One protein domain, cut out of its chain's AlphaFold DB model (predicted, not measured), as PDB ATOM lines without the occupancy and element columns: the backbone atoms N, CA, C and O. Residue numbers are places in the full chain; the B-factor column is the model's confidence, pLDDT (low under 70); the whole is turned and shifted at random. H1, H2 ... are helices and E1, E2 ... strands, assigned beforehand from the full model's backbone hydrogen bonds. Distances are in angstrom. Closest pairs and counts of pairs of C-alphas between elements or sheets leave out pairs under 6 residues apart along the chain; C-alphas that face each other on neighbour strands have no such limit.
ATOM      1  N   LEU A   3      39.458  23.474 -16.477       93.19
ATOM      2  CA  LEU A   3      40.416  22.935 -17.438       93.19
ATOM      3  C   LEU A   3      40.268  23.685 -18.758       93.19
ATOM      4  O   LEU A   3      39.150  23.934 -19.208       93.19
ATOM      5  N   VAL A   4      41.388  24.005 -19.399       93.12
ATOM      6  CA  VAL A   4      41.402  24.561 -20.755       93.12
ATOM      7  C   VAL A   4      42.067  23.560 -21.680       93.12
ATOM      8  O   VAL A   4      43.170  23.089 -21.401       93.12
ATOM      9  N   PHE A   5      41.393  23.257 -22.787       92.56
ATOM     10  CA  PHE A   5      41.884  22.347 -23.810       92.56
ATOM     11  C   PHE A   5      42.134  23.091 -25.118       92.56
ATOM     12  O   PHE A   5      41.318  23.905 -25.549       92.56
ATOM     13  N   ASP A   6      43.236  22.758 -25.778       91.12
ATOM     14  CA  ASP A   6      43.535  23.157 -27.147       91.12
ATOM     15  C   ASP A   6      43.805  21.892 -27.962       91.12
ATOM     16  O   ASP A   6      44.654  21.079 -27.604       91.12
ATOM     17  N   ARG A   7      43.032  21.681 -29.033       88.12
ATOM     18  CA  ARG A   7      43.130  20.489 -29.904       88.12
ATOM     19  C   ARG A   7      43.078  19.148 -29.153       88.12
ATOM     20  O   ARG A   7      43.754  18.195 -29.526       88.12
ATOM     21  N   GLY A   8      42.268  19.074 -28.096       85.38
ATOM     22  CA  GLY A   8      42.120  17.867 -27.275       85.38
ATOM     23  C   GLY A   8      43.228  17.660 -26.237       85.38
ATOM     24  O   GLY A   8      43.197  16.672 -25.511       85.38
ATOM     25  N   ILE A   9      44.176  18.592 -26.125       89.88
ATOM     26  CA  ILE A   9      45.256  18.563 -25.138       89.88
ATOM     27  C   ILE A   9      44.929  19.567 -24.031       89.88
ATOM     28  O   ILE A   9      44.625  20.723 -24.318       89.88
ATOM     29  N   CYS A  10      44.980  19.143 -22.765       92.19
ATOM     30  CA  CYS A  10      44.811  20.059 -21.637       92.19
ATOM     31  C   CYS A  10      46.056  20.942 -21.507       92.19
ATOM     32  O   CYS A  10      47.153  20.428 -21.317       92.19
ATOM     33  N   ILE A  11      45.881  22.257 -21.619       95.38
ATOM     34  CA  ILE A  11      46.962  23.253 -21.584       95.38
ATOM     35  C   ILE A  11      46.988  24.048 -20.275       95.38
ATOM     36  O   ILE A  11      48.049  24.528 -19.875       95.38
ATOM     37  N   LEU A  12      45.839  24.183 -19.604       94.44
ATOM     38  CA  LEU A  12      45.717  24.817 -18.292       94.44
ATOM     39  C   LEU A  12      44.823  23.967 -17.392       94.44
ATOM     40  O   LEU A  12      43.752  23.537 -17.825       94.44
ATOM     41  N   ALA A  13      45.230  23.791 -16.139       94.25
ATOM     42  CA  ALA A  13      44.459  23.085 -15.128       94.25
ATOM     43  C   ALA A  13      44.474  23.844 -13.794       94.25
ATOM     44  O   ALA A  13      45.528  24.085 -13.205       94.25
ATOM     45  N   ASP A  14      43.290  24.194 -13.302       93.56
ATOM     46  CA  ASP A  14      43.053  24.741 -11.968       93.56
ATOM     47  C   ASP A  14      42.203  23.749 -11.169       93.56
ATOM     48  O   ASP A  14      40.996  23.607 -11.397       93.56
ATOM     49  N   VAL A  15      42.840  23.007 -10.264       90.31
ATOM     50  CA  VAL A  15      42.241  21.877  -9.540       90.31
ATOM     51  C   VAL A  15      42.566  22.000  -8.048       90.31
ATOM     52  O   VAL A  15      43.371  21.223  -7.531       90.31
ATOM     53  N   PRO A  16      41.985  22.978  -7.326       86.81
ATOM     54  CA  PRO A  16      42.386  23.267  -5.954       86.81
ATOM     55  C   PRO A  16      42.398  22.005  -5.070       86.81
ATOM     56  O   PRO A  16      41.433  21.239  -5.106       86.81
ATOM     57  N   PRO A  17      43.462  21.767  -4.281       88.25
ATOM     58  CA  PRO A  17      44.574  22.680  -3.991       88.25
ATOM     59  C   PRO A  17      45.732  22.648  -5.008       88.25
ATOM     60  O   PRO A  17      46.725  23.342  -4.810       88.25
ATOM     61  N   ARG A  18      45.640  21.841  -6.066       89.06
ATOM     62  CA  ARG A  18      46.699  21.614  -7.058       89.06
ATOM     63  C   ARG A  18      46.444  22.422  -8.338       89.06
ATOM     64  O   ARG A  18      45.313  22.735  -8.696       89.06
ATOM     65  N   CYS A  19      47.492  22.766  -9.070       91.75
ATOM     66  CA  CYS A  19      47.365  23.484 -10.340       91.75
ATOM     67  C   CYS A  19      48.395  22.996 -11.356       91.75
ATOM     68  O   CYS A  19      49.380  22.356 -10.995       91.75
ATOM     69  N   GLY A  20      48.158  23.294 -12.633       91.94
ATOM     70  CA  GLY A  20      49.034  22.878 -13.722       91.94
ATOM     71  C   GLY A  20      49.129  21.364 -13.843       91.94
ATOM     72  O   GLY A  20      48.141  20.651 -13.648       91.94
ATOM     73  N   THR A  21      50.322  20.878 -14.175       91.62
ATOM     74  CA  THR A  21      50.591  19.451 -14.392       91.62
ATOM     75  C   THR A  21      50.168  18.589 -13.199       91.62
ATOM     76  O   THR A  21      49.427  17.631 -13.386       91.62
ATOM     77  N   GLU A  22      50.505  18.980 -11.963       89.06
ATOM     78  CA  GLU A  22      50.137  18.209 -10.762       89.06
ATOM     79  C   GLU A  22      48.622  18.077 -10.562       89.06
ATOM     80  O   GLU A  22      48.138  17.036 -10.111       89.06
ATOM     81  N   GLY A  23      47.864  19.135 -10.869       89.88
ATOM     82  CA  GLY A  23      46.404  19.109 -10.783       89.88
ATOM     83  C   GLY A  23      45.788  18.209 -11.850       89.88
ATOM     84  O   GLY A  23      44.846  17.467 -11.574       89.88
ATOM     85  N   PHE A  24      46.344  18.239 -13.061       91.62
ATOM     86  CA  PHE A  24      45.885  17.398 -14.159       91.62
ATOM     87  C   PHE A  24      46.224  15.917 -13.950       91.62
ATOM     88  O   PHE A  24      45.383  15.056 -14.209       91.62
ATOM     89  N   ASP A  25      47.407  15.608 -13.423       90.00
ATOM     90  CA  ASP A  25      47.808  14.233 -13.116       90.00
ATOM     91  C   ASP A  25      46.995  13.647 -11.962       90.00
ATOM     92  O   ASP A  25      46.575  12.494 -12.042       90.00
ATOM     93  N   TYR A  26      46.683  14.458 -10.948       88.19
ATOM     94  CA  TYR A  26      45.766  14.070  -9.874       88.19
ATOM     95  C   TYR A  26      44.392  13.649 -10.414       88.19
ATOM     96  O   TYR A  26      43.863  12.609 -10.027       88.19
ATOM     97  N   LEU A  27      43.833  14.410 -11.359       87.69
ATOM     98  CA  LEU A  27      42.554  14.063 -11.988       87.69
ATOM     99  C   LEU A  27      42.614  12.784 -12.814       87.69
ATOM    100  O   LEU A  27      41.638  12.041 -12.858       87.69
ATOM    101  N   LYS A  28      43.743  12.522 -13.478       86.00
ATOM    102  CA  LYS A  28      43.936  11.266 -14.205       86.00
ATOM    103  C   LYS A  28      44.040  10.073 -13.256       86.00
ATOM    104  O   LYS A  28      43.531   9.010 -13.596       86.00
ATOM    105  N   SER A  29      44.701  10.230 -12.108       84.69
ATOM    106  CA  SER A  29      44.899   9.139 -11.145       84.69
ATOM    107  C   SER A  29      43.651   8.810 -10.327       84.69
ATOM    108  O   SER A  29      43.446   7.648  -9.998       84.69
ATOM    109  N   GLU A  30      42.814   9.805 -10.032       78.56
ATOM    110  CA  GLU A  30      41.555   9.648  -9.281       78.56
ATOM    111  C   GLU A  30      40.338   9.382 -10.197       78.56
ATOM    112  O   GLU A  30      39.192   9.406  -9.753       78.56
ATOM    113  N   GLY A  31      40.557   9.158 -11.498       63.12
ATOM    114  CA  GLY A  31      39.486   9.016 -12.484       63.12
ATOM    115  C   GLY A  31      38.559   7.825 -12.207       63.12
ATOM    116  O   GLY A  31      39.013   6.689 -12.090       63.12
ATOM    117  N   GLY A  32      37.246   8.076 -12.162       64.88
ATOM    118  CA  GLY A  32      36.230   7.031 -11.978       64.88
ATOM    119  C   GLY A  32      34.848   7.543 -11.571       64.88
ATOM    120  O   GLY A  32      33.860   6.840 -11.774       64.88
ATOM    121  N   GLU A  33      34.761   8.765 -11.044       70.69
ATOM    122  CA  GLU A  33      33.482   9.388 -10.704       70.69
ATOM    123  C   GLU A  33      32.888  10.183 -11.875       70.69
ATOM    124  O   GLU A  33      33.594  10.878 -12.614       70.69
ATOM    125  N   GLU A  34      31.567  10.092 -12.031       75.38
ATOM    126  CA  GLU A  34      30.820  10.957 -12.940       75.38
ATOM    127  C   GLU A  34      30.852  12.392 -12.412       75.38
ATOM    128  O   GLU A  34      30.388  12.687 -11.311       75.38
ATOM    129  N   VAL A  35      31.391  13.302 -13.220       77.19
ATOM    130  CA  VAL A  35      31.456  14.725 -12.889       77.19
ATOM    131  C   VAL A  35      30.549  15.528 -13.807       77.19
ATOM    132  O   VAL A  35      30.541  15.356 -15.026       77.19
ATOM    133  N   ASN A  36      29.812  16.467 -13.218       77.12
ATOM    134  CA  ASN A  36      29.097  17.482 -13.978       77.12
ATOM    135  C   ASN A  36      30.097  18.537 -14.467       77.12
ATOM    136  O   ASN A  36      30.680  19.261 -13.660       77.12
ATOM    137  N   ALA A  37      30.290  18.620 -15.784       81.38
ATOM    138  CA  ALA A  37      31.171  19.597 -16.416       81.38
ATOM    139  C   ALA A  37      30.376  20.595 -17.273       81.38
ATOM    140  O   ALA A  37      29.511  20.216 -18.066       81.38
ATOM    141  N   GLU A  38      30.705  21.878 -17.133       82.12
ATOM    142  CA  GLU A  38      30.278  22.946 -18.039       82.12
ATOM    143  C   GLU A  38      31.376  23.144 -19.095       82.12
ATOM    144  O   GLU A  38      32.550  23.316 -18.757       82.12
ATOM    145  N   LEU A  39      31.013  23.066 -20.379       87.31
ATOM    146  CA  LEU A  39      31.959  23.147 -21.492       87.31
ATOM    147  C   LEU A  39      31.774  24.461 -22.250       87.31
ATOM    148  O   LEU A  39      30.696  24.737 -22.774       87.31
ATOM    149  N   TYR A  40      32.852  25.235 -22.364       87.00
ATOM    150  CA  TYR A  40      32.863  26.503 -23.088       87.00
ATOM    151  C   TYR A  40      33.829  26.448 -24.271       87.00
ATOM    152  O   TYR A  40      35.008  26.131 -24.117       87.00
ATOM    153  N   SER A  41      33.345  26.824 -25.455       90.44
ATOM    154  CA  SER A  41      34.189  26.985 -26.641       90.44
ATOM    155  C   SER A  41      34.923  28.326 -26.592       90.44
ATOM    156  O   SER A  41      34.306  29.395 -26.592       90.44
ATOM    157  N   LEU A  42      36.253  28.273 -26.569       87.31
ATOM    158  CA  LEU A  42      37.117  29.451 -26.598       87.31
ATOM    159  C   LEU A  42      37.658  29.689 -28.011       87.31
ATOM    160  O   LEU A  42      37.973  28.749 -28.739       87.31
ATOM    161  N   THR A  43      37.777  30.958 -28.405       89.25
ATOM    162  CA  THR A  43      38.491  31.319 -29.637       89.25
ATOM    163  C   THR A  43      39.995  31.153 -29.445       89.25
ATOM    164  O   THR A  43      40.491  31.127 -28.318       89.25
ATOM    165  N   ARG A  44      40.755  31.112 -30.547       85.31
ATOM    166  CA  ARG A  44      42.215  31.004 -30.461       85.31
ATOM    167  C   ARG A  44      42.839  32.145 -29.651       85.31
ATOM    168  O   ARG A  44      43.633  31.885 -28.759       85.31
ATOM    169  N   ALA A  45      42.389  33.375 -29.890       86.94
ATOM    170  CA  ALA A  45      42.835  34.538 -29.129       86.94
ATOM    171  C   ALA A  45      42.517  34.414 -27.629       86.94
ATOM    172  O   ALA A  45      43.346  34.771 -26.803       86.94
ATOM    173  N   GLN A  46      41.346  33.877 -27.263       88.75
ATOM    174  CA  GLN A  46      40.988  33.642 -25.859       88.75
ATOM    175  C   GLN A  46      41.875  32.576 -25.211       88.75
ATOM    176  O   GLN A  46      42.241  32.725 -24.048       88.75
ATOM    177  N   ILE A  47      42.235  31.523 -25.950       89.69
ATOM    178  CA  ILE A  47      43.180  30.499 -25.492       89.69
ATOM    179  C   ILE A  47      44.555  31.124 -25.244       89.69
ATOM    180  O   ILE A  47      45.107  30.954 -24.159       89.69
ATOM    181  N   ASP A  48      45.075  31.888 -26.203       87.25
ATOM    182  CA  ASP A  48      46.393  32.518 -26.094       87.25
ATOM    183  C   ASP A  48      46.436  33.506 -24.911       87.25
ATOM    184  O   ASP A  48      47.349  33.446 -24.084       87.25
ATOM    185  N   LEU A  49      45.389  34.326 -24.753       89.62
ATOM    186  CA  LEU A  49      45.229  35.227 -23.609       89.62
ATOM    187  C   LEU A  49      45.167  34.436 -22.292       89.62
ATOM    188  O   LEU A  49      45.840  34.765 -21.318       89.62
ATOM    189  N   SER A  50      44.402  33.343 -22.263       88.50
ATOM    190  CA  SER A  50      44.294  32.494 -21.075       88.50
ATOM    191  C   SER A  50      45.658  31.938 -20.678       88.50
ATOM    192  O   SER A  50      45.996  32.001 -19.501       88.50
ATOM    193  N   ILE A  51      46.465  31.463 -21.632       88.44
ATOM    194  CA  ILE A  51      47.827  30.972 -21.375       88.44
ATOM    195  C   ILE A  51      48.715  32.087 -20.809       88.44
ATOM    196  O   ILE A  51      49.465  31.858 -19.857       88.44
ATOM    197  N   GLU A  52      48.638  33.291 -21.375       88.69
ATOM    198  CA  GLU A  52      49.478  34.421 -20.979       88.69
ATOM    199  C   GLU A  52      49.213  34.880 -19.540       88.69
ATOM    200  O   GLU A  52      50.159  35.073 -18.771       88.69
ATOM    201  N   PHE A  53      47.941  34.996 -19.154       92.56
ATOM    202  CA  PHE A  53      47.548  35.456 -17.818       92.56
ATOM    203  C   PHE A  53      47.599  34.352 -16.752       92.56
ATOM    204  O   PHE A  53      47.744  34.651 -15.566       92.56
ATOM    205  N   ASN A  54      47.529  33.075 -17.144       91.19
ATOM    206  CA  ASN A  54      47.387  31.939 -16.225       91.19
ATOM    207  C   ASN A  54      48.599  30.998 -16.224       91.19
ATOM    208  O   ASN A  54      48.452  29.800 -16.002       91.19
ATOM    209  N   LYS A  55      49.816  31.527 -16.410       89.31
ATOM    210  CA  LYS A  55      51.061  30.730 -16.488       89.31
ATOM    211  C   LYS A  55      51.253  29.738 -15.335       89.31
ATOM    212  O   LYS A  55      51.765  28.650 -15.559       89.31
ATOM    213  N   LYS A  56      50.811  30.088 -14.121       87.19
ATOM    214  CA  LYS A  56      50.895  29.219 -12.932       87.19
ATOM    215  C   LYS A  56      50.038  27.946 -13.017       87.19
ATOM    216  O   LYS A  56      50.263  27.014 -12.260       87.19
ATOM    217  N   PHE A  57      49.061  27.917 -13.920       91.88
ATOM    218  CA  PHE A  57      48.157  26.789 -14.141       91.88
ATOM    219  C   PHE A  57      48.547  25.959 -15.368       91.88
ATOM    220  O   PHE A  57      47.763  25.121 -15.807       91.88
ATOM    221  N   ARG A  58      49.716  26.207 -15.967       91.38
ATOM    222  CA  ARG A  58      50.138  25.559 -17.209       91.38
ATOM    223  C   ARG A  58      50.467  24.083 -16.999       91.38
ATOM    224  O   ARG A  58      51.124  23.718 -16.029       91.38
TER     225      ARG A  58
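AT A GLANCE: This is residues 3 to 58 of the 300 residues of an uncharacterized protein of Methanoculleus sp. SDB (UniProt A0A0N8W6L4). A small hairpin of two strands, E1 and E2, sits in the middle, with helix H1 packed against E2 toward one end and helix H2 beyond the hairpin toward the other end. A long link, residues 30 to 43, swings round one side from H1 to H2 like a handle, and residues 28 to 36 stick out free. The printed part has 56 residues, with two named strands and two named helices in the order E1, E2, H1, H2; the sheet E1 - E2 is antiparallel, and the class is mixed, helices and strands. The whole is compact, with a radius of gyration of the C-alphas of 11.7 A, yet elongated in outline, spanning 33 by 21 by 17 A.

IN THESE COORDINATES: Find C-alpha 3 at (40.416, 22.935, -17.438); from there strand E1 runs through residues 3 to 6, 10.2 A from first to last C-alpha. Strand E2, residues 9 to 15, comes back over 16.2 A. Helix H1 holds residues 20 to 29 and begins at C-alpha 20, at (49.034, 22.878, -13.722); it is 14.6 A long. Helix H2 holds residues 44 to 53, is 14.4 A long and ends at C-alpha 53, at (47.548, 35.456, -17.818).

HOW THE PARTS SIT: Look first at the hairpin of E1 and E2, antiparallel neighbours at 168 degrees between their directions. N 4 and O 12 are within hydrogen-bond range at 2.9 A, as are N 11 and O 4 at 2.8 A. Residues 14 to 15 of E2 also pair, antiparallel, with residues 18 to 19. Between E2 and H1, 9 pairs of C-alphas are within 8 A, the closest those of Ala 13 and Gly 20, 4.8 A apart. E1 and H1 are only just apart, at 8.4 A. H2 has 2 pairs of C-alphas within 8 A with each strand: the closest to E1 are Asp 6 and Ile 47 at 7.5 A, and to E2 Leu 12 and Ile 51 at 7.2 A. H1 and H2 are apart. In both helices every O i to N i+4 pair is within hydrogen-bond range.

THE WHOLE: The two farthest C-alphas, those of Gly 32 and Ala 45, are 33.1 A apart. Without the free residues 28 to 36, the body of 47 residues spans 27 by 22 by 16 A. The links E1 to E2 and E2 to H1 are tight, and the link H1 to H2, 14 residues, is long. The printed part has no cut. Its mean pLDDT is 87.3; look at residues 31 to 32 for values under 70.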